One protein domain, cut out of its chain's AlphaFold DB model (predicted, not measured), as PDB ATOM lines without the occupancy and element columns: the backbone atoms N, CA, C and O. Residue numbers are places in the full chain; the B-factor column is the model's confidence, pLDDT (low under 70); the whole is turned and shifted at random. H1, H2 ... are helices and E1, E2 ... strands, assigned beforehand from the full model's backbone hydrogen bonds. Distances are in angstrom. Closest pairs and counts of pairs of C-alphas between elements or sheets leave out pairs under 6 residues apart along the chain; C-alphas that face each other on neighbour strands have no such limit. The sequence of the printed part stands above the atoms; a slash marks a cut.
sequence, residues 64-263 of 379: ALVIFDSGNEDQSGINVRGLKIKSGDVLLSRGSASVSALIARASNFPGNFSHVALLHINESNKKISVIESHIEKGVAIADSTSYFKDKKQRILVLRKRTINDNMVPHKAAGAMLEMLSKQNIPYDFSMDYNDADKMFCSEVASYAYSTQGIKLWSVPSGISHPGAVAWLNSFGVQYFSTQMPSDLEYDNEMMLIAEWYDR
ATOM      1  N   ALA A  64     159.912 253.355 223.490       76.25
ATOM      2  CA  ALA A  64     159.867 254.657 224.123       76.25
ATOM      3  C   ALA A  64     161.282 255.137 224.421       76.25
ATOM      4  O   ALA A  64     162.042 254.540 225.184       76.25
ATOM      5  N   LEU A  65     161.610 256.262 223.790       82.75
ATOM      6  CA  LEU A  65     162.672 257.148 224.224       82.75
ATOM      7  C   LEU A  65     162.060 258.162 225.190       82.75
ATOM      8  O   LEU A  65     161.260 259.014 224.799       82.75
ATOM      9  N   VAL A  66     162.463 258.089 226.451       85.62
ATOM     10  CA  VAL A  66     162.109 259.078 227.467       85.62
ATOM     11  C   VAL A  66     163.308 259.987 227.683       85.62
ATOM     12  O   VAL A  66     164.287 259.599 228.311       85.62
ATOM     13  N   ILE A  67     163.235 261.211 227.165       85.81
ATOM     14  CA  ILE A  67     164.240 262.255 227.422       85.81
ATOM     15  C   ILE A  67     163.848 262.984 228.707       85.81
ATOM     16  O   ILE A  67     162.723 263.482 228.799       85.81
ATOM     17  N   PHE A  68     164.740 263.039 229.694       83.06
ATOM     18  CA  PHE A  68     164.505 263.695 230.985       83.06
ATOM     19  C   PHE A  68     165.100 265.095 231.026       83.06
ATOM     20  O   PHE A  68     164.418 266.024 231.449       83.06
ATOM     21  N   ASP A  69     166.330 265.246 230.550       71.00
ATOM     22  CA  ASP A  69     167.042 266.515 230.565       71.00
ATOM     23  C   ASP A  69     167.924 266.616 229.316       71.00
ATOM     24  O   ASP A  69     168.722 265.720 229.037       71.00
ATOM     25  N   SER A  70     167.763 267.686 228.539       54.03
ATOM     26  CA  SER A  70     168.647 267.980 227.406       54.03
ATOM     27  C   SER A  70     169.920 268.711 227.845       54.03
ATOM     28  O   SER A  70     170.883 268.760 227.077       54.03
ATOM     29  N   GLY A  71     169.947 269.267 229.067       51.62
ATOM     30  CA  GLY A  71     170.912 270.279 229.485       51.62
ATOM     31  C   GLY A  71     170.878 271.505 228.562       51.62
ATOM     32  O   GLY A  71     170.270 271.490 227.491       51.62
ATOM     33  N   ASN A  72     171.545 272.593 228.950       49.59
ATOM     34  CA  ASN A  72     171.821 273.671 228.003       49.59
ATOM     35  C   ASN A  72     172.658 273.096 226.852       49.59
ATOM     36  O   ASN A  72     173.785 272.630 227.045       49.59
ATOM     37  N   GLU A  73     172.058 273.067 225.665       50.91
ATOM     38  CA  GLU A  73     172.624 272.458 224.474       50.91
ATOM     39  C   GLU A  73     173.809 273.262 223.938       50.91
ATOM     40  O   GLU A  73     173.704 274.012 222.973       50.91
ATOM     41  N   ASP A  74     174.993 273.024 224.484       56.66
ATOM     42  CA  ASP A  74     176.186 273.125 223.651       56.66
ATOM     43  C   ASP A  74     176.031 272.139 222.464       56.66
ATOM     44  O   ASP A  74     175.620 270.978 222.634       56.66
ATOM     45  N   GLN A  75     176.311 272.630 221.251       54.69
ATOM     46  CA  GLN A  75     176.244 271.924 219.969       54.69
ATOM     47  C   GLN A  75     177.243 270.756 219.823       54.69
ATOM     48  O   GLN A  75     177.137 270.002 218.863       54.69
ATOM     49  N   SER A  76     178.143 270.531 220.781       71.56
ATOM     50  CA  SER A  76     179.233 269.537 220.740       71.56
ATOM     51  C   SER A  76     178.855 268.040 220.701       71.56
ATOM     52  O   SER A  76     179.745 267.195 220.612       71.56
ATOM     53  N   GLY A  77     177.570 267.674 220.762       81.06
ATOM     54  CA  GLY A  77     177.115 266.270 220.780       81.06
ATOM     55  C   GLY A  77     176.727 265.693 219.412       81.06
ATOM     56  O   GLY A  77     176.497 266.430 218.457       81.06
ATOM     57  N   ILE A  78     176.597 264.364 219.330       88.50
ATOM     58  CA  ILE A  78     176.130 263.641 218.132       88.50
ATOM     59  C   ILE A  78     174.739 263.067 218.383       88.50
ATOM     60  O   ILE A  78     174.476 262.494 219.438       88.50
ATOM     61  N   ASN A  79     173.851 263.181 217.395       87.62
ATOM     62  CA  ASN A  79     172.524 262.581 217.460       87.62
ATOM     63  C   ASN A  79     172.572 261.084 217.132       87.62
ATOM     64  O   ASN A  79     172.922 260.688 216.021       87.62
ATOM     65  N   VAL A  80     172.147 260.256 218.083       84.81
ATOM     66  CA  VAL A  80     171.959 258.811 217.933       84.81
ATOM     67  C   VAL A  80     170.551 258.464 218.400       84.81
ATOM     68  O   VAL A  80     170.195 258.716 219.547       84.81
ATOM     69  N   ARG A  81     169.730 257.895 217.507       80.75
ATOM     70  CA  ARG A  81     168.340 257.482 217.807       80.75
ATOM     71  C   ARG A  81     167.493 258.573 218.483       80.75
ATOM     72  O   ARG A  81     166.759 258.294 219.424       80.75
ATOM     73  N   GLY A  82     167.620 259.816 218.020       81.56
ATOM     74  CA  GLY A  82     166.878 260.956 218.573       81.56
ATOM     75  C   GLY A  82     167.430 261.513 219.889       81.56
ATOM     76  O   GLY A  82     166.819 262.417 220.448       81.56
ATOM     77  N   LEU A  83     168.578 261.019 220.372       85.56
ATOM     78  CA  LEU A  83     169.273 261.559 221.538       85.56
ATOM     79  C   LEU A  83     170.625 262.164 221.169       85.56
ATOM     80  O   LEU A  83     171.427 261.536 220.480       85.56
ATOM     81  N   LYS A  84     170.919 263.340 221.720       87.81
ATOM     82  CA  LYS A  84     172.229 263.982 221.625       87.81
ATOM     83  C   LYS A  84     173.191 263.423 222.683       87.81
ATOM     84  O   LYS A  84     173.180 263.851 223.843       87.81
ATOM     85  N   ILE A  85     174.025 262.471 222.276       89.81
ATOM     86  CA  ILE A  85     175.073 261.877 223.117       89.81
ATOM     87  C   ILE A  85     176.368 262.700 223.058       89.81
ATOM     88  O   ILE A  85     176.637 263.388 222.068       89.81
ATOM     89  N   LYS A  86     177.172 262.640 224.121       91.75
ATOM     90  CA  LYS A  86     178.441 263.367 224.281       91.75
ATOM     91  C   LYS A  86     179.555 262.445 224.784       91.75
ATOM     92  O   LYS A  86     179.284 261.409 225.387       91.75
ATOM     93  N   SER A  87     180.813 262.831 224.551       94.50
ATOM     94  CA  SER A  87     181.947 262.173 225.214       94.50
ATOM     95  C   SER A  87     181.788 262.249 226.732       94.50
ATOM     96  O   SER A  87     181.398 263.284 227.268       94.50
ATOM     97  N   GLY A  88     182.103 261.150 227.407       95.00
ATOM     98  CA  GLY A  88     181.944 260.973 228.843       95.00
ATOM     99  C   GLY A  88     180.533 260.585 229.286       95.00
ATOM    100  O   GLY A  88     180.347 260.296 230.469       95.00
ATOM    101  N   ASP A  89     179.546 260.526 228.384       95.44
ATOM    102  CA  ASP A  89     178.265 259.897 228.710       95.44
ATOM    103  C   ASP A  89     178.493 258.437 229.116       95.44
ATOM    104  O   ASP A  89     179.251 257.702 228.478       95.44
ATOM    105  N   VAL A  90     177.810 258.023 230.178       97.12
ATOM    106  CA  VAL A  90     177.845 256.662 230.698       97.12
ATOM    107  C   VAL A  90     176.520 255.987 230.375       97.12
ATOM    108  O   VAL A  90     175.446 256.476 230.732       97.12
ATOM    109  N   LEU A  91     176.595 254.859 229.681       96.00
ATOM    110  CA  LEU A  91     175.446 254.044 229.327       96.00
ATOM    111  C   LEU A  91     175.313 252.912 230.335       96.00
ATOM    112  O   LEU A  91     176.164 252.027 230.387       96.00
ATOM    113  N   LEU A  92     174.223 252.904 231.097       95.62
ATOM    114  CA  LEU A  92     173.824 251.712 231.833       95.62
ATOM    115  C   LEU A  92     172.953 250.868 230.923       95.62
ATOM    116  O   LEU A  92     172.016 251.383 230.315       95.62
ATOM    117  N   SER A  93     173.236 249.578 230.823       92.69
ATOM    118  CA  SER A  93     172.446 248.698 229.975       92.69
ATOM    119  C   SER A  93     172.068 247.395 230.648       92.69
ATOM    120  O   SER A  93     172.644 246.955 231.651       92.69
ATOM    121  N   ARG A  94     171.027 246.807 230.068       89.62
ATOM    122  CA  ARG A  94     170.464 245.535 230.459       89.62
ATOM    123  C   ARG A  94     170.485 244.574 229.278       89.62
ATOM    124  O   ARG A  94     169.724 244.743 228.323       89.62
ATOM    125  N   GLY A  95     171.373 243.585 229.346       78.56
ATOM    126  CA  GLY A  95     171.387 242.463 228.407       78.56
ATOM    127  C   GLY A  95     170.350 241.401 228.778       78.56
ATOM    128  O   GLY A  95     169.893 241.352 229.915       78.56
ATOM    129  N   SER A  96     170.031 240.515 227.838       78.06
ATOM    130  CA  SER A  96     169.065 239.421 228.021       78.06
ATOM    131  C   SER A  96     169.654 238.136 228.619       78.06
ATOM    132  O   SER A  96     168.923 237.178 228.815       78.06
ATOM    133  N   ALA A  97     170.957 238.073 228.900       85.19
ATOM    134  CA  ALA A  97     171.590 236.866 229.441       85.19
ATOM    135  C   ALA A  97     171.237 236.613 230.923       85.19
ATOM    136  O   ALA A  97     171.096 237.556 231.703       85.19
ATOM    137  N   SER A  98     171.208 235.349 231.360       89.31
ATOM    138  CA  SER A  98     170.988 234.992 232.776       89.31
ATOM    139  C   SER A  98     172.032 235.608 233.715       89.31
ATOM    140  O   SER A  98     171.692 236.042 234.813       89.31
ATOM    141  N   VAL A  99     173.287 235.743 233.274       87.75
ATOM    142  CA  VAL A  99     174.349 236.432 234.036       87.75
ATOM    143  C   VAL A  99     174.035 237.918 234.232       87.75
ATOM    144  O   VAL A  99     174.314 238.476 235.292       87.75
ATOM    145  N   SER A 100     173.378 238.562 233.264       88.38
ATOM    146  CA  SER A 100     172.894 239.931 233.446       88.38
ATOM    147  C   SER A 100     171.899 239.986 234.603       88.38
ATOM    148  O   SER A 100     172.018 240.849 235.476       88.38
ATOM    149  N   ALA A 101     170.920 239.071 234.639       91.38
ATOM    150  CA  ALA A 101     169.939 238.971 235.727       91.38
ATOM    151  C   ALA A 101     170.613 238.723 237.079       91.38
ATOM    152  O   ALA A 101     170.292 239.417 238.042       91.38
ATOM    153  N   LEU A 102     171.600 237.826 237.118       92.62
ATOM    154  CA  LEU A 102     172.413 237.547 238.301       92.62
ATOM    155  C   LEU A 102     173.001 238.853 238.870       92.62
ATOM    156  O   LEU A 102     172.748 239.198 240.024       92.62
ATOM    157  N   ILE A 103     173.696 239.638 238.045       91.75
ATOM    158  CA  ILE A 103     174.349 240.885 238.477       91.75
ATOM    159  C   ILE A 103     173.324 241.948 238.897       91.75
ATOM    160  O   ILE A 103     173.429 242.508 239.989       91.75
ATOM    161  N   ALA A 104     172.321 242.231 238.060       92.38
ATOM    162  CA  ALA A 104     171.379 243.330 238.309       92.38
ATOM    163  C   ALA A 104     170.584 243.155 239.614       92.38
ATOM    164  O   ALA A 104     170.225 244.141 240.264       92.38
ATOM    165  N   ARG A 105     170.328 241.900 240.005       94.62
ATOM    166  CA  ARG A 105     169.502 241.549 241.167       94.62
ATOM    167  C   ARG A 105     170.288 241.274 242.449       94.62
ATOM    168  O   ARG A 105     169.683 241.212 243.511       94.62
ATOM    169  N   ALA A 106     171.614 241.140 242.385       94.44
ATOM    170  CA  ALA A 106     172.427 240.788 243.555       94.44
ATOM    171  C   ALA A 106     172.587 241.921 244.586       94.44
ATOM    172  O   ALA A 106     172.778 241.658 245.772       94.44
ATOM    173  N   SER A 107     172.552 243.178 244.138       94.31
ATOM    174  CA  SER A 107     172.778 244.353 244.990       94.31
ATOM    175  C   SER A 107     171.751 244.458 246.123       94.31
ATOM    176  O   SER A 107     170.580 244.140 245.940       94.31
ATOM    177  N   ASN A 108     172.143 245.034 247.265       94.12
ATOM    178  CA  ASN A 108     171.211 245.473 248.316       94.12
ATOM    179  C   ASN A 108     170.216 246.544 247.831       94.12
ATOM    180  O   ASN A 108     169.203 246.797 248.486       94.12
ATOM    181  N   PHE A 109     170.499 247.160 246.684       93.06
ATOM    182  CA  PHE A 109     169.587 247.999 245.920       93.06
ATOM    183  C   PHE A 109     169.381 247.358 244.540       93.06
ATOM    184  O   PHE A 109     170.002 247.809 243.571       93.06
ATOM    185  N   PRO A 110     168.581 246.275 244.440       91.50
ATOM    186  CA  PRO A 110     168.371 245.573 243.182       91.50
ATOM    187  C   PRO A 110     167.898 246.542 242.104       91.50
ATOM    188  O   PRO A 110     166.972 247.325 242.315       91.50
ATOM    189  N   GLY A 111     168.546 246.509 240.948       87.38
ATOM    190  CA  GLY A 111     168.224 247.392 239.838       87.38
ATOM    191  C   GLY A 111     167.890 246.618 238.577       87.38
ATOM    192  O   GLY A 111     167.650 245.410 238.611       87.38
ATOM    193  N   ASN A 112     167.896 247.346 237.462       87.69
ATOM    194  CA  ASN A 112     167.588 246.805 236.140       87.69
ATOM    195  C   ASN A 112     168.820 246.801 235.229       87.69
ATOM    196  O   ASN A 112     168.716 246.403 234.080       87.69
ATOM    197  N   PHE A 113     169.986 247.250 235.703       93.38
ATOM    198  CA  PHE A 113     171.199 247.361 234.892       93.38
ATOM    199  C   PHE A 113     172.277 246.412 235.387       93.38
ATOM    200  O   PHE A 113     172.523 246.309 236.591       93.38
ATOM    201  N   SER A 114     172.934 245.754 234.439       92.75
ATOM    202  CA  SER A 114     173.998 244.776 234.681       92.75
ATOM    203  C   SER A 114     175.315 245.148 234.013       92.75
ATOM    204  O   SER A 114     176.312 244.472 234.240       92.75
ATOM    205  N   HIS A 115     175.325 246.190 233.182       94.94
ATOM    206  CA  HIS A 115     176.491 246.570 232.399       94.94
ATOM    207  C   HIS A 115     176.627 248.084 232.289       94.94
ATOM    208  O   HIS A 115     175.622 248.802 232.262       94.94
ATOM    209  N   VAL A 116     177.869 248.547 232.208       96.31
ATOM    210  CA  VAL A 116     178.251 249.955 232.080       96.31
ATOM    211  C   VAL A 116     179.155 250.104 230.862       96.31
ATOM    212  O   VAL A 116     180.072 249.308 230.668       96.31
ATOM    213  N   ALA A 117     178.907 251.135 230.062       96.69
ATOM    214  CA  ALA A 117     179.791 251.536 228.979       96.69
ATOM    215  C   ALA A 117     180.062 253.044 229.022       96.69
ATOM    216  O   ALA A 117     179.167 253.833 229.323       96.69
ATOM    217  N   LEU A 118     181.287 253.446 228.693       97.88
ATOM    218  CA  LEU A 118     181.722 254.839 228.625       97.88
ATOM    219  C   LEU A 118     181.835 255.279 227.164       97.88
ATOM    220  O   LEU A 118     182.485 254.620 226.354       97.88
ATOM    221  N   LEU A 119     181.216 256.403 226.816       96.62
ATOM    222  CA  LEU A 119     181.261 256.934 225.459       96.62
ATOM    223  C   LEU A 119     182.427 257.894 225.262       96.62
ATOM    224  O   LEU A 119     182.649 258.805 226.052       96.62
ATOM    225  N   HIS A 120     183.105 257.762 224.130       95.69
ATOM    226  CA  HIS A 120     184.004 258.778 223.609       95.69
ATOM    227  C   HIS A 120     183.619 259.127 222.173       95.69
ATOM    228  O   HIS A 120     183.431 258.250 221.333       95.69
ATOM    229  N   ILE A 121     183.549 260.416 221.873       93.75
ATOM    230  CA  ILE A 121     183.340 260.954 220.535       93.75
ATOM    231  C   ILE A 121     184.630 261.637 220.097       93.75
ATOM    232  O   ILE A 121     185.070 262.606 220.712       93.75
ATOM    233  N   ASN A 122     185.220 261.141 219.014       91.12
ATOM    234  CA  ASN A 122     186.383 261.776 218.413       91.12
ATOM    235  C   ASN A 122     185.991 263.124 217.787       91.12
ATOM    236  O   ASN A 122     185.041 263.208 217.004       91.12
ATOM    237  N   GLU A 123     186.723 264.186 218.123       86.75
ATOM    238  CA  GLU A 123     186.360 265.545 217.720       86.75
ATOM    239  C   GLU A 123     186.467 265.778 216.210       86.75
ATOM    240  O   GLU A 123     185.614 266.481 215.656       86.75
ATOM    241  N   SER A 124     187.462 265.169 215.551       87.88
ATOM    242  CA  SER A 124     187.795 265.427 214.147       87.88
ATOM    243  C   SER A 124     186.919 264.644 213.175       87.88
ATOM    244  O   SER A 124     186.421 265.215 212.210       87.88
ATOM    245  N   ASN A 125     186.687 263.355 213.434       89.38
ATOM    246  CA  ASN A 125     185.942 262.478 212.522       89.38
ATOM    247  C   ASN A 125     184.565 262.048 213.047       89.38
ATOM    248  O   ASN A 125     183.872 261.287 212.374       89.38
ATOM    249  N   LYS A 126     184.168 262.511 214.242       89.94
ATOM    250  CA  LYS A 126     182.875 262.202 214.875       89.94
ATOM    251  C   LYS A 126     182.632 260.705 215.117       89.94
ATOM    252  O   LYS A 126     181.503 260.298 215.386       89.94
ATOM    253  N   LYS A 127     183.678 259.871 215.082       91.56
ATOM    254  CA  LYS A 127     183.582 258.444 215.405       91.56
ATOM    255  C   LYS A 127     183.234 258.267 216.881       91.56
ATOM    256  O   LYS A 127     183.934 258.780 217.755       91.56
ATOM    257  N   ILE A 128     182.185 257.493 217.139       93.50
ATOM    258  CA  ILE A 128     181.767 257.103 218.484       93.50
ATOM    259  C   ILE A 128     182.506 255.818 218.860       93.50
ATOM    260  O   ILE A 128     182.501 254.837 218.119       93.50
ATOM    261  N   SER A 129     183.155 255.836 220.015       94.88
ATOM    262  CA  SER A 129     183.811 254.691 220.639       94.88
ATOM    263  C   SER A 129     183.054 254.354 221.914       94.88
ATOM    264  O   SER A 129     182.835 255.234 222.747       94.88
ATOM    265  N   VAL A 130     182.631 253.099 222.046       95.94
ATOM    266  CA  VAL A 130     181.955 252.598 223.245       95.94
ATOM    267  C   VAL A 130     182.961 251.761 224.019       95.94
ATOM    268  O   VAL A 130     183.373 250.710 223.544       95.94
ATOM    269  N   ILE A 131     183.412 252.251 225.166       97.06
ATOM    270  CA  ILE A 131     184.430 251.593 225.983       97.06
ATOM    271  C   ILE A 131     183.716 250.771 227.048       97.06
ATOM    272  O   ILE A 131     182.956 251.313 227.849       97.06
ATOM    273  N   GLU A 132     183.933 249.464 227.050       94.75
ATOM    274  CA  GLU A 132     183.236 248.536 227.937       94.75
ATOM    275  C   GLU A 132     184.115 247.336 228.278       94.75
ATOM    276  O   GLU A 132     185.008 246.978 227.511       94.75
ATOM    277  N   SER A 133     183.856 246.710 229.427       93.69
ATOM    278  CA  SER A 133     184.573 245.505 229.850       93.69
ATOM    279  C   SER A 133     183.694 244.269 229.781       93.69
ATOM    280  O   SER A 133     182.610 244.240 230.364       93.69
ATOM    281  N   HIS A 134     184.182 243.240 229.093       89.12
ATOM    282  CA  HIS A 134     183.471 241.991 228.830       89.12
ATOM    283  C   HIS A 134     184.201 240.796 229.433       89.12
ATOM    284  O   HIS A 134     185.426 240.712 229.363       89.12
ATOM    285  N   ILE A 135     183.445 239.828 229.948       84.81
ATOM    286  CA  ILE A 135     183.958 238.583 230.550       84.81
ATOM    287  C   ILE A 135     184.883 237.829 229.574       84.81
ATOM    288  O   ILE A 135     185.831 237.150 229.978       84.81
ATOM    289  N   GLU A 136     184.621 237.951 228.273       82.00
ATOM    290  CA  GLU A 136     185.311 237.253 227.192       82.00
ATOM    291  C   GLU A 136     186.709 237.792 226.897       82.00
ATOM    292  O   GLU A 136     187.570 236.998 226.519       82.00
ATOM    293  N   LYS A 137     186.920 239.108 227.028       84.38
ATOM    294  CA  LYS A 137     188.111 239.793 226.490       84.38
ATOM    295  C   LYS A 137     188.620 240.980 227.315       84.38
ATOM    296  O   LYS A 137     189.554 241.641 226.877       84.38
ATOM    297  N   GLY A 138     188.030 241.259 228.476       90.88
ATOM    298  CA  GLY A 138     188.361 242.440 229.271       90.88
ATOM    299  C   GLY A 138     187.863 243.734 228.637       90.88
ATOM    300  O   GLY A 138     186.837 243.743 227.945       90.88
ATOM    301  N   VAL A 139     188.577 244.826 228.894       94.94
ATOM    302  CA  VAL A 139     188.207 246.153 228.404       94.94
ATOM    303  C   VAL A 139     188.488 246.262 226.910       94.94
ATOM    304  O   VAL A 139     189.605 246.054 226.445       94.94
ATOM    305  N   ALA A 140     187.466 246.633 226.148       93.00
ATOM    306  CA  ALA A 140     187.552 246.795 224.710       93.00
ATOM    307  C   ALA A 140     186.750 248.005 224.230       93.00
ATOM    308  O   ALA A 140     185.813 248.475 224.876       93.00
ATOM    309  N   ILE A 141     187.103 248.475 223.034       94.19
ATOM    310  CA  ILE A 141     186.322 249.469 222.306       94.19
ATOM    311  C   ILE A 141     185.363 248.719 221.385       94.19
ATOM    312  O   ILE A 141     185.784 248.067 220.428       94.19
ATOM    313  N   ALA A 142     184.073 248.796 221.678       88.44
ATOM    314  CA  ALA A 142     183.024 248.280 220.823       88.44
ATOM    315  C   ALA A 142     182.637 249.284 219.734       88.44
ATOM    316  O   ALA A 142     182.674 250.507 219.911       88.44
ATOM    317  N   ASP A 143     182.240 248.731 218.589       83.25
ATOM    318  CA  ASP A 143     181.652 249.498 217.503       83.25
ATOM    319  C   ASP A 143     180.283 250.042 217.932       83.25
ATOM    320  O   ASP A 143     179.396 249.290 218.344       83.25
ATOM    321  N   SER A 144     180.092 251.355 217.813       84.38
ATOM    322  CA  SER A 144     178.852 252.009 218.231       84.38
ATOM    323  C   SER A 144     177.641 251.528 217.434       84.38
ATOM    324  O   SER A 144     176.547 251.417 217.985       84.38
ATOM    325  N   THR A 145     177.817 251.220 216.144       82.06
ATOM    326  CA  THR A 145     176.717 250.738 215.297       82.06
ATOM    327  C   THR A 145     176.222 249.394 215.809       82.06
ATOM    328  O   THR A 145     175.021 249.218 216.002       82.06
ATOM    329  N   SER A 146     177.143 248.473 216.093       81.19
ATOM    330  CA  SER A 146     176.848 247.184 216.712       81.19
ATOM    331  C   SER A 146     176.220 247.351 218.095       81.19
ATOM    332  O   SER A 146     175.160 246.778 218.338       81.19
ATOM    333  N   TYR A 147     176.794 248.196 218.960       85.12
ATOM    334  CA  TYR A 147     176.300 248.399 220.324       85.12
ATOM    335  C   TYR A 147     174.843 248.867 220.358       85.12
ATOM    336  O   TYR A 147     174.041 248.330 221.126       85.12
ATOM    337  N   PHE A 148     174.487 249.856 219.531       82.00
ATOM    338  CA  PHE A 148     173.116 250.354 219.478       82.00
ATOM    339  C   PHE A 148     172.199 249.412 218.691       82.00
ATOM    340  O   PHE A 148     171.034 249.283 219.054       82.00
ATOM    341  N   LYS A 149     172.679 248.729 217.640       80.00
ATOM    342  CA  LYS A 149     171.877 247.745 216.887       80.00
ATOM    343  C   LYS A 149     171.487 246.539 217.739       80.00
ATOM    344  O   LYS A 149     170.387 246.021 217.561       80.00
ATOM    345  N   ASP A 150     172.374 246.109 218.627       76.06
ATOM    346  CA  ASP A 150     172.114 245.029 219.566       76.06
ATOM    347  C   ASP A 150     170.891 245.344 220.445       76.06
ATOM    348  O   ASP A 150     170.757 246.437 221.009       76.06
ATOM    349  N   LYS A 151     169.961 244.387 220.516       69.56
ATOM    350  CA  LYS A 151     168.693 244.554 221.225       69.56
ATOM    351  C   LYS A 151     168.936 244.438 222.726       69.56
ATOM    352  O   LYS A 151     168.902 243.356 223.304       69.56
ATOM    353  N   LYS A 152     169.144 245.585 223.360       79.44
ATOM    354  CA  LYS A 152     169.201 245.718 224.816       79.44
ATOM    355  C   LYS A 152     167.790 245.891 225.361       79.44
ATOM    356  O   LYS A 152     167.001 246.636 224.788       79.44
ATOM    357  N   GLN A 153     167.487 245.233 226.481       77.00
ATOM    358  CA  GLN A 153     166.173 245.367 227.120       77.00
ATOM    359  C   GLN A 153     165.948 246.811 227.583       77.00
ATOM    360  O   GLN A 153     164.834 247.334 227.528       77.00
ATOM    361  N   ARG A 154     167.038 247.468 227.995       86.88
ATOM    362  CA  ARG A 154     167.040 248.862 228.417       86.88
ATOM    363  C   ARG A 154     168.411 249.503 228.285       86.88
ATOM    364  O   ARG A 154     169.432 248.839 228.484       86.88
ATOM    365  N   ILE A 155     168.415 250.806 228.016       91.06
ATOM    366  CA  ILE A 155     169.601 251.659 228.096       91.06
ATOM    367  C   ILE A 155     169.240 252.949 228.837       91.06
ATOM    368  O   ILE A 155     168.308 253.647 228.446       91.06
ATOM    369  N   LEU A 156     169.997 253.283 229.876       93.56
ATOM    370  CA  LEU A 156     169.961 254.575 230.555       93.56
ATOM    371  C   LEU A 156     171.183 255.386 230.147       93.56
ATOM    372  O   LEU A 156     172.297 254.867 230.178       93.56
ATOM    373  N   VAL A 157     170.984 256.656 229.817       94.62
ATOM    374  CA  VAL A 157     172.079 257.592 229.559       94.62
ATOM    375  C   VAL A 157     172.249 258.488 230.760       94.62
ATOM    376  O   VAL A 157     171.351 259.260 231.114       94.62
ATOM    377  N   LEU A 158     173.425 258.387 231.362       94.94
ATOM    378  CA  LEU A 158     173.853 259.228 232.456       94.94
ATOM    379  C   LEU A 158     174.967 260.154 231.982       94.94
ATOM    380  O   LEU A 158     175.849 259.752 231.228       94.94
ATOM    381  N   ARG A 159     174.943 261.400 232.445       93.62
ATOM    382  CA  ARG A 159     175.972 262.393 232.126       93.62
ATOM    383  C   ARG A 159     176.488 263.024 233.396       93.62
ATOM    384  O   ARG A 159     175.699 263.426 234.248       93.62
ATOM    385  N   LYS A 160     177.805 263.160 233.507       92.25
ATOM    386  CA  LYS A 160     178.421 263.881 234.616       92.25
ATOM    387  C   LYS A 160     177.903 265.321 234.667       92.25
ATOM    388  O   LYS A 160     177.899 266.026 233.659       92.25
ATOM    389  N   ARG A 161     177.495 265.774 235.852       86.88
ATOM    390  CA  ARG A 161     177.190 267.183 236.136       86.88
ATOM    391  C   ARG A 161     178.466 268.009 236.003       86.88
ATOM    392  O   ARG A 161     179.422 267.774 236.740       86.88
ATOM    393  N   THR A 162     178.489 268.979 235.097       79.06
ATOM    394  CA  THR A 162     179.598 269.928 234.952       79.06
ATOM    395  C   THR A 162     179.107 271.323 235.321       79.06
ATOM    396  O   THR A 162     178.047 271.754 234.874       79.06
ATOM    397  N   ILE A 163     179.847 272.009 236.194       68.94
ATOM    398  CA  ILE A 163     179.544 273.395 236.594       68.94
ATOM    399  C   ILE A 163     180.539 274.361 235.933       68.94
ATOM    400  O   ILE A 163     180.129 275.417 235.466       68.94
ATOM    401  N   ASN A 164     181.821 273.971 235.834       67.81
ATOM    402  CA  ASN A 164     182.914 274.868 235.431       67.81
ATOM    403  C   ASN A 164     183.696 274.397 234.191       67.81
ATOM    404  O   ASN A 164     183.956 275.201 233.303       67.81
ATOM    405  N   ASP A 165     184.076 273.115 234.115       77.31
ATOM    406  CA  ASP A 165     184.819 272.558 232.974       77.31
ATOM    407  C   ASP A 165     183.975 271.488 232.263       77.31
ATOM    408  O   ASP A 165     183.812 270.362 232.740       77.31
ATOM    409  N   ASN A 166     183.429 271.856 231.101       82.38
ATOM    410  CA  ASN A 166     182.637 270.961 230.258       82.38
ATOM    411  C   ASN A 166     183.493 269.933 229.500       82.38
ATOM    412  O   ASN A 166     182.937 268.998 228.928       82.38
ATOM    413  N   MET A 167     184.825 270.068 229.512       89.12
ATOM    414  CA  MET A 167     185.741 269.126 228.866       89.12
ATOM    415  C   MET A 167     186.109 267.945 229.756       89.12
ATOM    416  O   MET A 167     186.643 266.966 229.243       89.12
ATOM    417  N   VAL A 168     185.826 267.982 231.063       92.31
ATOM    418  CA  VAL A 168     186.193 266.874 231.962       92.31
ATOM    419  C   VAL A 168     185.627 265.519 231.510       92.31
ATOM    420  O   VAL A 168     186.407 264.569 231.436       92.31
ATOM    421  N   PRO A 169     184.340 265.394 231.121       94.19
ATOM    422  CA  PRO A 169     183.804 264.137 230.592       94.19
ATOM    423  C   PRO A 169     184.547 263.651 229.336       94.19
ATOM    424  O   PRO A 169     184.817 262.460 229.189       94.19
ATOM    425  N   HIS A 170     184.933 264.578 228.451       94.44
ATOM    426  CA  HIS A 170     185.714 264.260 227.258       94.44
ATOM    427  C   HIS A 170     187.121 263.762 227.614       94.44
ATOM    428  O   HIS A 170     187.535 262.713 227.125       94.44
ATOM    429  N   LYS A 171     187.828 264.474 228.503       95.06
ATOM    430  CA  LYS A 171     189.174 264.112 228.975       95.06
ATOM    431  C   LYS A 171     189.183 262.753 229.676       95.06
ATOM    432  O   LYS A 171     190.052 261.942 229.383       95.06
ATOM    433  N   ALA A 172     188.194 262.477 230.531       96.50
ATOM    434  CA  ALA A 172     188.041 261.187 231.205       96.50
ATOM    435  C   ALA A 172     187.942 260.033 230.195       96.50
ATOM    436  O   ALA A 172     188.714 259.077 230.247       96.50
ATOM    437  N   ALA A 173     187.032 260.145 229.222       96.94
ATOM    438  CA  ALA A 173     186.863 259.116 228.201       96.94
ATOM    439  C   ALA A 173     188.091 258.988 227.277       96.94
ATOM    440  O   ALA A 173     188.456 257.879 226.889       96.94
ATOM    441  N   GLY A 174     188.756 260.105 226.959       96.25
ATOM    442  CA  GLY A 174     189.999 260.124 226.185       96.25
ATOM    443  C   GLY A 174     191.163 259.432 226.900       96.25
ATOM    444  O   GLY A 174     191.860 258.631 226.281       96.25
ATOM    445  N   ALA A 175     191.326 259.662 228.206       95.00
ATOM    446  CA  ALA A 175     192.351 259.007 229.022       95.00
ATOM    447  C   ALA A 175     192.185 257.479 229.027       95.00
ATOM    448  O   ALA A 175     193.166 256.743 228.916       95.00
ATOM    449  N   MET A 176     190.939 256.994 229.073       96.50
ATOM    450  CA  MET A 176     190.661 255.561 228.988       96.50
ATOM    451  C   MET A 176     191.043 254.974 227.621       96.50
ATOM    452  O   MET A 176     191.641 253.902 227.553       96.50
ATOM    453  N   LEU A 177     190.764 255.683 226.521       95.25
ATOM    454  CA  LEU A 177     191.213 255.257 225.189       95.25
ATOM    455  C   LEU A 177     192.737 255.231 225.066       95.25
ATOM    456  O   LEU A 177     193.288 254.304 224.474       95.25
ATOM    457  N   GLU A 178     193.419 256.235 225.616       94.44
ATOM    458  CA  GLU A 178     194.877 256.293 225.604       94.44
ATOM    459  C   GLU A 178     195.479 255.106 226.364       94.44
ATOM    460  O   GLU A 178     196.408 254.468 225.867       94.44
ATOM    461  N   MET A 179     194.921 254.748 227.521       94.12
ATOM    462  CA  MET A 179     195.343 253.567 228.277       94.12
ATOM    463  C   MET A 179     195.185 252.279 227.456       94.12
ATOM    464  O   MET A 179     196.133 251.502 227.347       94.12
ATOM    465  N   LEU A 180     194.037 252.091 226.795       93.75
ATOM    466  CA  LEU A 180     193.777 250.917 225.948       93.75
ATOM    467  C   LEU A 180     194.667 250.839 224.703       93.75
ATOM    468  O   LEU A 180     194.852 249.761 224.144       93.75
ATOM    469  N   SER A 181     195.237 251.963 224.264       92.19
ATOM    470  CA  SER A 181     196.234 251.968 223.187       92.19
ATOM    471  C   SER A 181     197.607 251.455 223.635       92.19
ATOM    472  O   SER A 181     198.406 251.040 222.797       92.19
ATOM    473  N   LYS A 182     197.880 251.478 224.946       93.06
ATOM    474  CA  LYS A 182     199.178 251.125 225.537       93.06
ATOM    475  C   LYS A 182     199.193 249.728 226.148       93.06
ATOM    476  O   LYS A 182     200.246 249.099 226.170       93.06
ATOM    477  N   GLN A 183     198.055 249.246 226.644       91.44
ATOM    478  CA  GLN A 183     197.971 247.949 227.310       91.44
ATOM    479  C   GLN A 183     196.612 247.274 227.130       91.44
ATOM    480  O   GLN A 183     195.586 247.930 226.959       91.44
ATOM    481  N   ASN A 184     196.617 245.944 227.226       91.06
ATOM    482  CA  ASN A 184     195.403 245.146 227.347       91.06
ATOM    483  C   ASN A 184     194.997 245.047 228.824       91.06
ATOM    484  O   ASN A 184     195.840 244.710 229.653       91.06
ATOM    485  N   ILE A 185     193.726 245.300 229.139       94.56
ATOM    486  CA  ILE A 185     193.203 245.260 230.513       94.56
ATOM    487  C   ILE A 185     192.221 244.084 230.617       94.56
ATOM    488  O   ILE A 185     191.143 244.147 230.019       94.56
ATOM    489  N   PRO A 186     192.565 242.997 231.329       92.94
ATOM    490  CA  PRO A 186     191.680 241.850 231.476       92.94
ATOM    491  C   PRO A 186     190.454 242.162 232.344       92.94
ATOM    492  O   PRO A 186     190.422 243.129 233.102       92.94
ATOM    493  N   TYR A 187     189.429 241.312 232.233       93.06
ATOM    494  CA  TYR A 187     188.213 241.435 233.036       93.06
ATOM    495  C   TYR A 187     188.488 241.084 234.502       93.06
ATOM    496  O   TYR A 187     189.116 240.057 234.782       93.06
ATOM    497  N   ASP A 188     187.964 241.886 235.428       94.31
ATOM    498  CA  ASP A 188     188.043 241.583 236.853       94.31
ATOM    499  C   ASP A 188     186.849 240.744 237.338       94.31
ATOM    500  O   ASP A 188     185.731 241.226 237.505       94.31
ATOM    501  N   PHE A 189     187.092 239.457 237.594       90.81
ATOM    502  CA  PHE A 189     186.089 238.558 238.177       90.81
ATOM    503  C   PHE A 189     185.949 238.725 239.687       90.81
ATOM    504  O   PHE A 189     184.921 238.335 240.238       90.81
ATOM    505  N   SER A 190     186.978 239.250 240.358       92.81
ATOM    506  CA  SER A 190     186.979 239.387 241.813       92.81
ATOM    507  C   SER A 190     186.086 240.537 242.286       92.81
ATOM    508  O   SER A 190     185.567 240.465 243.406       92.81
ATOM    509  N   MET A 191     185.828 241.502 241.394       93.12
ATOM    510  CA  MET A 191     185.113 242.761 241.614       93.12
ATOM    511  C   MET A 191     185.813 243.697 242.614       93.12
ATOM    512  O   MET A 191     185.144 244.413 243.371       93.12
ATOM    513  N   ASP A 192     187.146 243.681 242.614       93.75
ATOM    514  CA  ASP A 192     188.019 244.556 243.390       93.75
ATOM    515  C   ASP A 192     188.229 245.892 242.681       93.75
ATOM    516  O   ASP A 192     189.190 246.088 241.944       93.75
ATOM    517  N   TYR A 193     187.359 246.857 242.972       91.81
ATOM    518  CA  TYR A 193     187.432 248.163 242.319       91.81
ATOM    519  C   TYR A 193     188.662 249.018 242.701       91.81
ATOM    520  O   TYR A 193     188.769 250.172 242.275       91.81
ATOM    521  N   ASN A 194     189.543 248.519 243.577       90.94
ATOM    522  CA  ASN A 194     190.764 249.216 243.986       90.94
ATOM    523  C   ASN A 194     191.983 248.824 243.136       90.94
ATOM    524  O   ASN A 194     193.012 249.494 243.239       90.94
ATOM    525  N   ASP A 195     191.883 247.765 242.326       90.94
ATOM    526  CA  ASP A 195     192.954 247.267 241.463       90.94
ATOM    527  C   ASP A 195     192.653 247.584 239.993       90.94
ATOM    528  O   ASP A 195     191.858 246.913 239.351       90.94
ATOM    529  N   ALA A 196     193.335 248.585 239.437       89.75
ATOM    530  CA  ALA A 196     193.145 248.999 238.047       89.75
ATOM    531  C   ALA A 196     193.886 248.119 237.015       89.75
ATOM    532  O   ALA A 196     193.789 248.389 235.812       89.75
ATOM    533  N   ASP A 197     194.627 247.085 237.437       92.88
ATOM    534  CA  ASP A 197     195.290 246.154 236.511       92.88
ATOM    535  C   ASP A 197     194.280 245.248 235.792       92.88
ATOM    536  O   ASP A 197     194.581 244.670 234.742       92.88
ATOM    537  N   LYS A 198     193.068 245.130 236.336       94.62
ATOM    538  CA  LYS A 198     191.915 244.444 235.750       94.62
ATOM    539  C   LYS A 198     190.702 245.334 235.935       94.62
ATOM    540  O   LYS A 198     190.675 246.136 236.848       94.62
ATOM    541  N   MET A 199     189.708 245.220 235.063       96.19
ATOM    542  CA  MET A 199     188.509 246.046 235.203       96.19
ATOM    543  C   MET A 199     187.253 245.270 234.845       96.19
ATOM    544  O   MET A 199     187.179 244.674 233.766       96.19
ATOM    545  N   PHE A 200     186.227 245.313 235.689       94.62
ATOM    546  CA  PHE A 200     184.853 245.024 235.272       94.62
ATOM    547  C   PHE A 200     184.176 246.288 234.716       94.62
ATOM    548  O   PHE A 200     184.758 247.369 234.638       94.62
ATOM    549  N   CYS A 201     182.938 246.161 234.234       95.00
ATOM    550  CA  CYS A 201     182.309 247.199 233.415       95.00
ATOM    551  C   CYS A 201     182.179 248.567 234.110       95.00
ATOM    552  O   CYS A 201     182.425 249.587 233.470       95.00
ATOM    553  N   SER A 202     181.843 248.610 235.404       96.06
ATOM    554  CA  SER A 202     181.732 249.876 236.145       96.06
ATOM    555  C   SER A 202     183.082 250.567 236.338       96.06
ATOM    556  O   SER A 202     183.139 251.797 236.286       96.06
ATOM    557  N   GLU A 203     184.161 249.796 236.507       96.44
ATOM    558  CA  GLU A 203     185.506 250.336 236.732       96.44
ATOM    559  C   GLU A 203     186.016 251.137 235.546       96.44
ATOM    560  O   GLU A 203     186.667 252.156 235.733       96.44
ATOM    561  N   VAL A 204     185.633 250.757 234.324       97.12
ATOM    562  CA  VAL A 204     185.967 251.527 233.117       97.12
ATOM    563  C   VAL A 204     185.530 252.986 233.263       97.12
ATOM    564  O   VAL A 204     186.282 253.899 232.935       97.12
ATOM    565  N   ALA A 205     184.315 253.222 233.766       97.06
ATOM    566  CA  ALA A 205     183.809 254.572 233.974       97.06
ATOM    567  C   ALA A 205     184.399 255.216 235.237       97.06
ATOM    568  O   ALA A 205     184.815 256.373 235.184       97.06
ATOM    569  N   SER A 206     184.441 254.503 236.367       96.06
ATOM    570  CA  SER A 206     184.918 255.087 237.626       96.06
ATOM    571  C   SER A 206     186.408 255.439 237.575       96.06
ATOM    572  O   SER A 206     186.762 256.548 237.971       96.06
ATOM    573  N   TYR A 207     187.249 254.576 236.996       96.31
ATOM    574  CA  TYR A 207     188.670 254.832 236.769       96.31
ATOM    575  C   TYR A 207     188.882 256.013 235.819       96.31
ATOM    576  O   TYR A 207     189.623 256.948 236.127       96.31
ATOM    577  N   ALA A 208     188.189 256.029 234.674       96.75
ATOM    578  CA  ALA A 208     188.304 257.117 233.706       96.75
ATOM    579  C   ALA A 208     188.035 258.485 234.351       96.75
ATOM    580  O   ALA A 208     188.810 259.427 234.174       96.75
ATOM    581  N   TYR A 209     186.971 258.590 235.150       96.56
ATOM    582  CA  TYR A 209     186.646 259.817 235.873       96.56
ATOM    583  C   TYR A 209     187.595 260.097 237.049       96.56
ATOM    584  O   TYR A 209     187.926 261.265 237.280       96.56
ATOM    585  N   SER A 210     188.115 259.076 237.737       95.12
ATOM    586  CA  SER A 210     189.081 259.277 238.824       95.12
ATOM    587  C   SER A 210     190.408 259.845 238.328       95.12
ATOM    588  O   SER A 210     191.013 260.645 239.041       95.12
ATOM    589  N   THR A 211     190.828 259.544 237.089       94.31
ATOM    590  CA  THR A 211     192.003 260.198 236.470       94.31
ATOM    591  C   THR A 211     191.849 261.717 236.343       94.31
ATOM    592  O   THR A 211     192.839 262.436 236.248       94.31
ATOM    593  N   GLN A 212     190.608 262.214 236.366       94.38
ATOM    594  CA  GLN A 212     190.270 263.636 236.329       94.38
ATOM    595  C   GLN A 212     189.911 264.193 237.718       94.38
ATOM    596  O   GLN A 212     189.332 265.273 237.820       94.38
ATOM    597  N   GLY A 213     190.208 263.453 238.793       92.44
ATOM    598  CA  GLY A 213     189.902 263.848 240.169       92.44
ATOM    599  C   GLY A 213     188.420 263.754 240.542       92.44
ATOM    600  O   GLY A 213     188.016 264.312 241.560       92.44
ATOM    601  N   ILE A 214     187.598 263.065 239.742       92.88
ATOM    602  CA  ILE A 214     186.172 262.868 240.021       92.88
ATOM    603  C   ILE A 214     185.955 261.472 240.587       92.88
ATOM    604  O   ILE A 214     186.230 260.470 239.932       92.88
ATOM    605  N   LYS A 215     185.372 261.407 241.782       93.06
ATOM    606  CA  LYS A 215     184.912 260.151 242.368       93.06
ATOM    607  C   LYS A 215     183.471 259.881 241.938       93.06
ATOM    608  O   LYS A 215     182.568 260.601 242.347       93.06
ATOM    609  N   LEU A 216     183.269 258.833 241.144       94.31
ATOM    610  CA  LEU A 216     181.952 258.229 240.915       94.31
ATOM    611  C   LEU A 216     181.733 257.055 241.879       94.31
ATOM    612  O   LEU A 216     182.690 256.556 242.471       94.31
ATOM    613  N   TRP A 217     180.483 256.610 242.020       93.88
ATOM    614  CA  TRP A 217     180.051 255.658 243.047       93.88
ATOM    615  C   TRP A 217     180.426 256.154 244.446       93.88
ATOM    616  O   TRP A 217     181.088 255.455 245.218       93.88
ATOM    617  N   SER A 218     180.004 257.378 244.783       87.88
ATOM    618  CA  SER A 218     180.337 258.005 246.073       87.88
ATOM    619  C   SER A 218     179.975 257.114 247.270       87.88
ATOM    620  O   SER A 218     180.753 257.018 248.226       87.88
ATOM    621  N   VAL A 219     178.863 256.380 247.151       90.50
ATOM    622  CA  VAL A 219     178.405 255.348 248.087       90.50
ATOM    623  C   VAL A 219     178.242 254.007 247.349       90.50
ATOM    624  O   VAL A 219     177.184 253.776 246.748       90.50
ATOM    625  N   PRO A 220     179.235 253.095 247.372       88.38
ATOM    626  CA  PRO A 220     179.106 251.774 246.752       88.38
ATOM    627  C   PRO A 220     178.046 250.918 247.461       88.38
ATOM    628  O   PRO A 220     177.742 251.113 248.642       88.38
ATOM    629  N   SER A 221     177.439 249.979 246.736       86.88
ATOM    630  CA  SER A 221     176.494 249.018 247.313       86.88
ATOM    631  C   SER A 221     177.180 247.779 247.861       86.88
ATOM    632  O   SER A 221     178.171 247.293 247.321       86.88
ATOM    633  N   GLY A 222     176.569 247.225 248.907       92.75
ATOM    634  CA  GLY A 222     176.833 245.863 249.349       92.75
ATOM    635  C   GLY A 222     175.960 244.842 248.615       92.75
ATOM    636  O   GLY A 222     174.877 245.170 248.128       92.75
ATOM    637  N   ILE A 223     176.404 243.592 248.622       95.38
ATOM    638  CA  ILE A 223     175.673 242.381 248.253       95.38
ATOM    639  C   ILE A 223     175.621 241.532 249.520       95.38
ATOM    640  O   ILE A 223     176.626 240.966 249.939       95.38
ATOM    641  N   SER A 224     174.464 241.500 250.180       95.00
ATOM    642  CA  SER A 224     174.320 240.831 251.484       95.00
ATOM    643  C   SER A 224     173.385 239.625 251.477       95.00
ATOM    644  O   SER A 224     173.353 238.873 252.449       95.00
ATOM    645  N   HIS A 225     172.635 239.403 250.392       95.00
ATOM    646  CA  HIS A 225     171.764 238.238 250.290       95.00
ATOM    647  C   HIS A 225     172.613 236.950 250.227       95.00
ATOM    648  O   HIS A 225     173.378 236.801 249.272       95.00
ATOM    649  N   PRO A 226     172.476 235.991 251.169       95.00
ATOM    650  CA  PRO A 226     173.373 234.831 251.245       95.00
ATOM    651  C   PRO A 226     173.420 234.005 249.959       95.00
ATOM    652  O   PRO A 226     174.491 233.591 249.525       95.00
ATOM    653  N   GLY A 227     172.266 233.823 249.309       94.69
ATOM    654  CA  GLY A 227     172.183 233.129 248.027       94.69
ATOM    655  C   GLY A 227     172.922 233.851 246.896       94.69
ATOM    656  O   GLY A 227     173.582 233.206 246.088       94.69
ATOM    657  N   ALA A 228     172.874 235.188 246.876       95.00
ATOM    658  CA  ALA A 228     173.572 235.980 245.866       95.00
ATOM    659  C   ALA A 228     175.086 235.950 246.092       95.00
ATOM    660  O   ALA A 228     175.837 235.718 245.149       95.00
ATOM    661  N   VAL A 229     175.523 236.094 247.350       95.69
ATOM    662  CA  VAL A 229     176.932 235.966 247.749       95.69
ATOM    663  C   VAL A 229     177.483 234.597 247.351       95.69
ATOM    664  O   VAL A 229     178.494 234.526 246.660       95.69
ATOM    665  N   ALA A 230     176.800 233.509 247.725       93.44
ATOM    666  CA  ALA A 230     177.248 232.149 247.431       93.44
ATOM    667  C   ALA A 230     177.381 231.891 245.922       93.44
ATOM    668  O   ALA A 230     178.365 231.308 245.463       93.44
ATOM    669  N   TRP A 231     176.405 232.340 245.133       94.69
ATOM    670  CA  TRP A 231     176.414 232.126 243.690       94.69
ATOM    671  C   TRP A 231     177.461 232.974 242.989       94.69
ATOM    672  O   TRP A 231     178.260 232.423 242.236       94.69
ATOM    673  N   LEU A 232     177.526 234.275 243.265       94.00
ATOM    674  CA  LEU A 232     178.558 235.142 242.697       94.00
ATOM    675  C   LEU A 232     179.965 234.674 243.087       94.00
ATOM    676  O   LEU A 232     180.850 234.628 242.233       94.00
ATOM    677  N   ASN A 233     180.159 234.217 244.329       93.50
ATOM    678  CA  ASN A 233     181.421 233.614 244.749       93.50
ATOM    679  C   ASN A 233     181.783 232.381 243.912       93.50
ATOM    680  O   ASN A 233     182.930 232.219 243.500       93.50
ATOM    681  N   SER A 234     180.794 231.552 243.570       91.06
ATOM    682  CA  SER A 234     180.995 230.386 242.704       91.06
ATOM    683  C   SER A 234     181.471 230.742 241.284       91.06
ATOM    684  O   SER A 234     182.049 229.882 240.608       91.06
ATOM    685  N   PHE A 235     181.269 231.998 240.865       90.50
ATOM    686  CA  PHE A 235     181.738 232.574 239.602       90.50
ATOM    687  C   PHE A 235     183.046 233.370 239.721       90.50
ATOM    688  O   PHE A 235     183.563 233.813 238.699       90.50
ATOM    689  N   GLY A 236     183.621 233.486 240.921       90.94
ATOM    690  CA  GLY A 236     184.918 234.128 241.154       90.94
ATOM    691  C   GLY A 236     184.863 235.469 241.882       90.94
ATOM    692  O   GLY A 236     185.929 236.004 242.175       90.94
ATOM    693  N   VAL A 237     183.671 235.976 242.226       93.56
ATOM    694  CA  VAL A 237     183.526 237.227 242.986       93.56
ATOM    695  C   VAL A 237     184.039 237.045 244.412       93.56
ATOM    696  O   VAL A 237     183.678 236.089 245.108       93.56
ATOM    697  N   GLN A 238     184.878 237.976 244.855       94.88
ATOM    698  CA  GLN A 238     185.485 237.965 246.189       94.88
ATOM    699  C   GLN A 238     185.048 239.182 247.008       94.88
ATOM    700  O   GLN A 238     184.862 239.068 248.219       94.88
ATOM    701  N   TYR A 239     184.812 240.316 246.345       94.88
ATOM    702  CA  TYR A 239     184.432 241.566 246.985       94.88
ATOM    703  C   TYR A 239     182.944 241.865 246.786       94.88
ATOM    704  O   TYR A 239     182.463 242.109 245.683       94.88
ATOM    705  N   PHE A 240     182.204 241.862 247.895       95.06
ATOM    706  CA  PHE A 240     180.748 242.050 247.913       95.06
ATOM    707  C   PHE A 240     180.316 243.460 248.308       95.06
ATOM    708  O   PHE A 240     179.124 243.728 248.405       95.06
ATOM    709  N   SER A 241     181.262 244.369 248.532       94.19
ATOM    710  CA  SER A 241     180.997 245.804 248.544       94.19
ATOM    711  C   SER A 241     181.692 246.397 247.334       94.19
ATOM    712  O   SER A 241     182.917 246.426 247.299       94.19
ATOM    713  N   THR A 242     180.930 246.810 246.325       92.88
ATOM    714  CA  THR A 242     181.503 247.142 245.016       92.88
ATOM    715  C   THR A 242     180.633 248.126 244.229       92.88
ATOM    716  O   THR A 242     179.560 248.549 244.672       92.88
ATOM    717  N   GLN A 243     181.123 248.532 243.061       94.19
ATOM    718  CA  GLN A 243     180.510 249.520 242.179       94.19
ATOM    719  C   GLN A 243     179.443 248.867 241.288       94.19
ATOM    720  O   GLN A 243     179.667 248.584 240.111       94.19
ATOM    721  N   MET A 244     178.254 248.601 241.833       93.75
ATOM    722  CA  MET A 244     177.188 247.957 241.056       93.75
ATOM    723  C   MET A 244     176.676 248.890 239.941       93.75
ATOM    724  O   MET A 244     176.456 250.071 240.212       93.75
ATOM    725  N   PRO A 245     176.404 248.405 238.711       94.62
ATOM    726  CA  PRO A 245     175.996 249.263 237.591       94.62
ATOM    727  C   PRO A 245     174.796 250.165 237.902       94.62
ATOM    728  O   PRO A 245     174.799 251.355 237.605       94.62
ATOM    729  N   SER A 246     173.778 249.607 238.565       92.75
ATOM    730  CA  SER A 246     172.555 250.341 238.912       92.75
ATOM    731  C   SER A 246     172.770 251.431 239.969       92.75
ATOM    732  O   SER A 246     171.936 252.324 240.080       92.75
ATOM    733  N   ASP A 247     173.874 251.405 240.722       93.06
ATOM    734  CA  ASP A 247     174.164 252.440 241.721       93.06
ATOM    735  C   ASP A 247     174.388 253.809 241.091       93.06
ATOM    736  O   ASP A 247     174.060 254.818 241.710       93.06
ATOM    737  N   LEU A 248     174.898 253.843 239.857       93.81
ATOM    738  CA  LEU A 248     175.217 255.087 239.170       93.81
ATOM    739  C   LEU A 248     173.960 255.913 238.846       93.81
ATOM    740  O   LEU A 248     174.019 257.137 238.763       93.81
ATOM    741  N   GLU A 249     172.791 255.268 238.738       92.00
ATOM    742  CA  GLU A 249     171.495 255.958 238.648       92.00
ATOM    743  C   GLU A 249     171.249 256.853 239.880       92.00
ATOM    744  O   GLU A 249     170.672 257.945 239.780       92.00
ATOM    745  N   TYR A 250     171.733 256.402 241.037       91.38
ATOM    746  CA  TYR A 250     171.590 257.047 242.339       91.38
ATOM    747  C   TYR A 250     172.830 257.844 242.741       91.38
ATOM    748  O   TYR A 250     172.900 258.280 243.881       91.38
ATOM    749  N   ASP A 251     173.786 258.058 241.844       92.50
ATOM    750  CA  ASP A 251     174.965 258.876 242.117       92.50
ATOM    751  C   ASP A 251     174.633 260.372 241.941       92.50
ATOM    752  O   ASP A 251     173.925 260.756 240.999       92.50
ATOM    753  N   ASN A 252     175.065 261.219 242.878       90.50
ATOM    754  CA  ASN A 252     174.734 262.648 242.885       90.50
ATOM    755  C   ASN A 252     175.499 263.436 241.804       90.50
ATOM    756  O   ASN A 252     174.992 264.454 241.317       90.50
ATOM    757  N   GLU A 253     176.650 262.930 241.359       90.44
ATOM    758  CA  GLU A 253     177.486 263.533 240.331       90.44
ATOM    759  C   GLU A 253     176.905 263.322 238.929       90.44
ATOM    760  O   GLU A 253     177.336 263.986 237.981       90.44
ATOM    761  N   MET A 254     175.910 262.437 238.790       91.69
ATOM    762  CA  MET A 254     175.321 262.027 237.518       91.69
ATOM    763  C   MET A 254     173.913 262.600 237.307       91.69
ATOM    764  O   MET A 254     173.035 262.559 238.176       91.69
ATOM    765  N   MET A 255     173.681 263.107 236.099       90.50
ATOM    766  CA  MET A 255     172.381 263.517 235.570       90.50
ATOM    767  C   MET A 255     171.759 262.383 234.783       90.50
ATOM    768  O   MET A 255     172.452 261.678 234.052       90.50
ATOM    769  N   LEU A 256     170.439 262.270 234.874       91.50
ATOM    770  CA  LEU A 256     169.667 261.406 234.001       91.50
ATOM    771  C   LEU A 256     169.310 262.166 232.722       91.50
ATOM    772  O   LEU A 256     168.533 263.112 232.774       91.50
ATOM    773  N   ILE A 257     169.848 261.725 231.587       91.75
ATOM    774  CA  ILE A 257     169.620 262.375 230.294       91.75
ATOM    775  C   ILE A 257     168.440 261.729 229.573       91.75
ATOM    776  O   ILE A 257     167.481 262.404 229.195       91.75
ATOM    777  N   ALA A 258     168.489 260.409 229.407       91.62
ATOM    778  CA  ALA A 258     167.465 259.672 228.688       91.62
ATOM    779  C   ALA A 258     167.394 258.204 229.107       91.62
ATOM    780  O   ALA A 258     168.337 257.653 229.673       91.62
ATOM    781  N   GLU A 259     166.276 257.574 228.779       90.44
ATOM    782  CA  GLU A 259     166.038 256.143 228.912       90.44
ATOM    783  C   GLU A 259     165.429 255.619 227.609       90.44
ATOM    784  O   GLU A 259     164.464 256.189 227.098       90.44
ATOM    785  N   TRP A 260     165.992 254.535 227.081       87.56
ATOM    786  CA  TRP A 260     165.401 253.740 226.011       87.56
ATOM    787  C   TRP A 260     164.952 252.399 226.564       87.56
ATOM    788  O   TRP A 260     165.718 251.731 227.265       87.56
ATOM    789  N   TYR A 261     163.763 251.964 226.173       84.19
ATOM    790  CA  TYR A 261     163.305 250.598 226.392       84.19
ATOM    791  C   TYR A 261     162.418 250.124 225.241       84.19
ATOM    792  O   TYR A 261     161.739 250.911 224.581       84.19
ATOM    793  N   ASP A 262     162.423 248.810 225.044       82.19
ATOM    794  CA  ASP A 262     161.490 248.074 224.191       82.19
ATOM    795  C   ASP A 262     160.463 247.420 225.126       82.19
ATOM    796  O   ASP A 262     160.825 246.819 226.140       82.19
ATOM    797  N   ARG A 263     159.169 247.581 224.834       83.88
ATOM    798  CA  ARG A 263     158.098 247.080 225.709       83.88
ATOM    799  C   ARG A 263     158.098 245.554 225.819       83.88
ATOM    800  O   ARG A 263     157.856 245.034 226.909       83.88
TER     801      ARG A 263
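AT A GLANCE: This is residues 64 to 263 of the 379 residues of an uncharacterized protein of Bacteroidetes bacterium ADurb.Bin397 (UniProt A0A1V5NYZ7). A strongly twisted wall of seven strands has H3, H4 and H6 packed over one face, with H1 near one side of it, and the sheet curls round the short H2. H5 lies beyond H1 at one end of the longest axis, and the small hairpin of E2 and E3 lies toward the other. The printed part has 200 residues, with six named helices and nine named strands in the order E1 E2 E3 E4 H1 E5 E6 E7 H2 E8 H3 H4 H5 H6 E9; the class is mixed. The large sheet runs E1 E9 E8 E4 E5 E6 E7, antiparallel throughout. The whole is compact, with a radius of gyration of the C-alphas of 16.0 A, and spans 48 by 41 by 31 A.

HOW THE PARTS SIT: Edge strand E1, residues 64 to 67, is the antiparallel neighbour of E9, residues 254 to 261, with N 66 and O 259 within hydrogen-bond range at 2.8 A. E9 bends by 58 degrees at residue 257. Next come E8, residues 154 to 160, with N 157 and O 258 at 2.8 A, and E4, residues 90 to 94, with N 92 and O 156 at 2.9 A. E5, residues 115 to 121, follows, with N 91 and O 117 at 2.8 A. E5, E6, residues 128 to 134, and E7, residues 138 to 143, form a meander of two hairpins, each strand the antiparallel neighbour of the one before; N 118 and O 131 are 2.8 A apart, N 140 and O 132 2.8 A. E2, residues 78 to 80, and E3, residues 83 to 85, form a separate hairpin, with N 80 and O 83 at 2.8 A. H4, residues 201 to 210, runs along E5 at 18 degrees on the local plane, at a height over the sheet of 7.8 A; the C-alphas of Val 116 and Cys 201 are their closest, 5.1 A. H3, residues 168 to 182, touches H4 at a steep tilt of 65 degrees, opposite ways, closest at the C-alphas of Ala 172 and Ala 208, 4.8 A. H6, residues 245 to 250, is on the same face as H4. H1, residues 98 to 106, touches H5, residues 226 to 234, closest at the C-alphas of Ala 106 and Ala 228, 5.5 A. H2, residues 144 to 149, touches no helix. Every O i to N i+4 pair is within hydrogen-bond range in H1, H2, H3 and H5, 5 of 6 in H4 and 0 of 2 in H6, where 3 of 3 O i to N i+3 pairs are.

IN THESE COORDINATES: E1 begins at C-alpha 64 (159.867, 254.657, 224.123). H3, 21.4 A long, begins at C-alpha 168 (186.193, 266.874, 231.962). E9, 20.0 A, ends at C-alpha 261 (163.305, 250.598, 226.392).

THE WHOLE: The C-alphas of Ser 124 and Pro 226, the two farthest apart, are 50.2 A apart. The printed part has no cut. The links H3 to H4 and H4 to H5 are long. Mean pLDDT of the printed part is 89.4; residues 70 to 75, 151 and 163 to 164 are under 70.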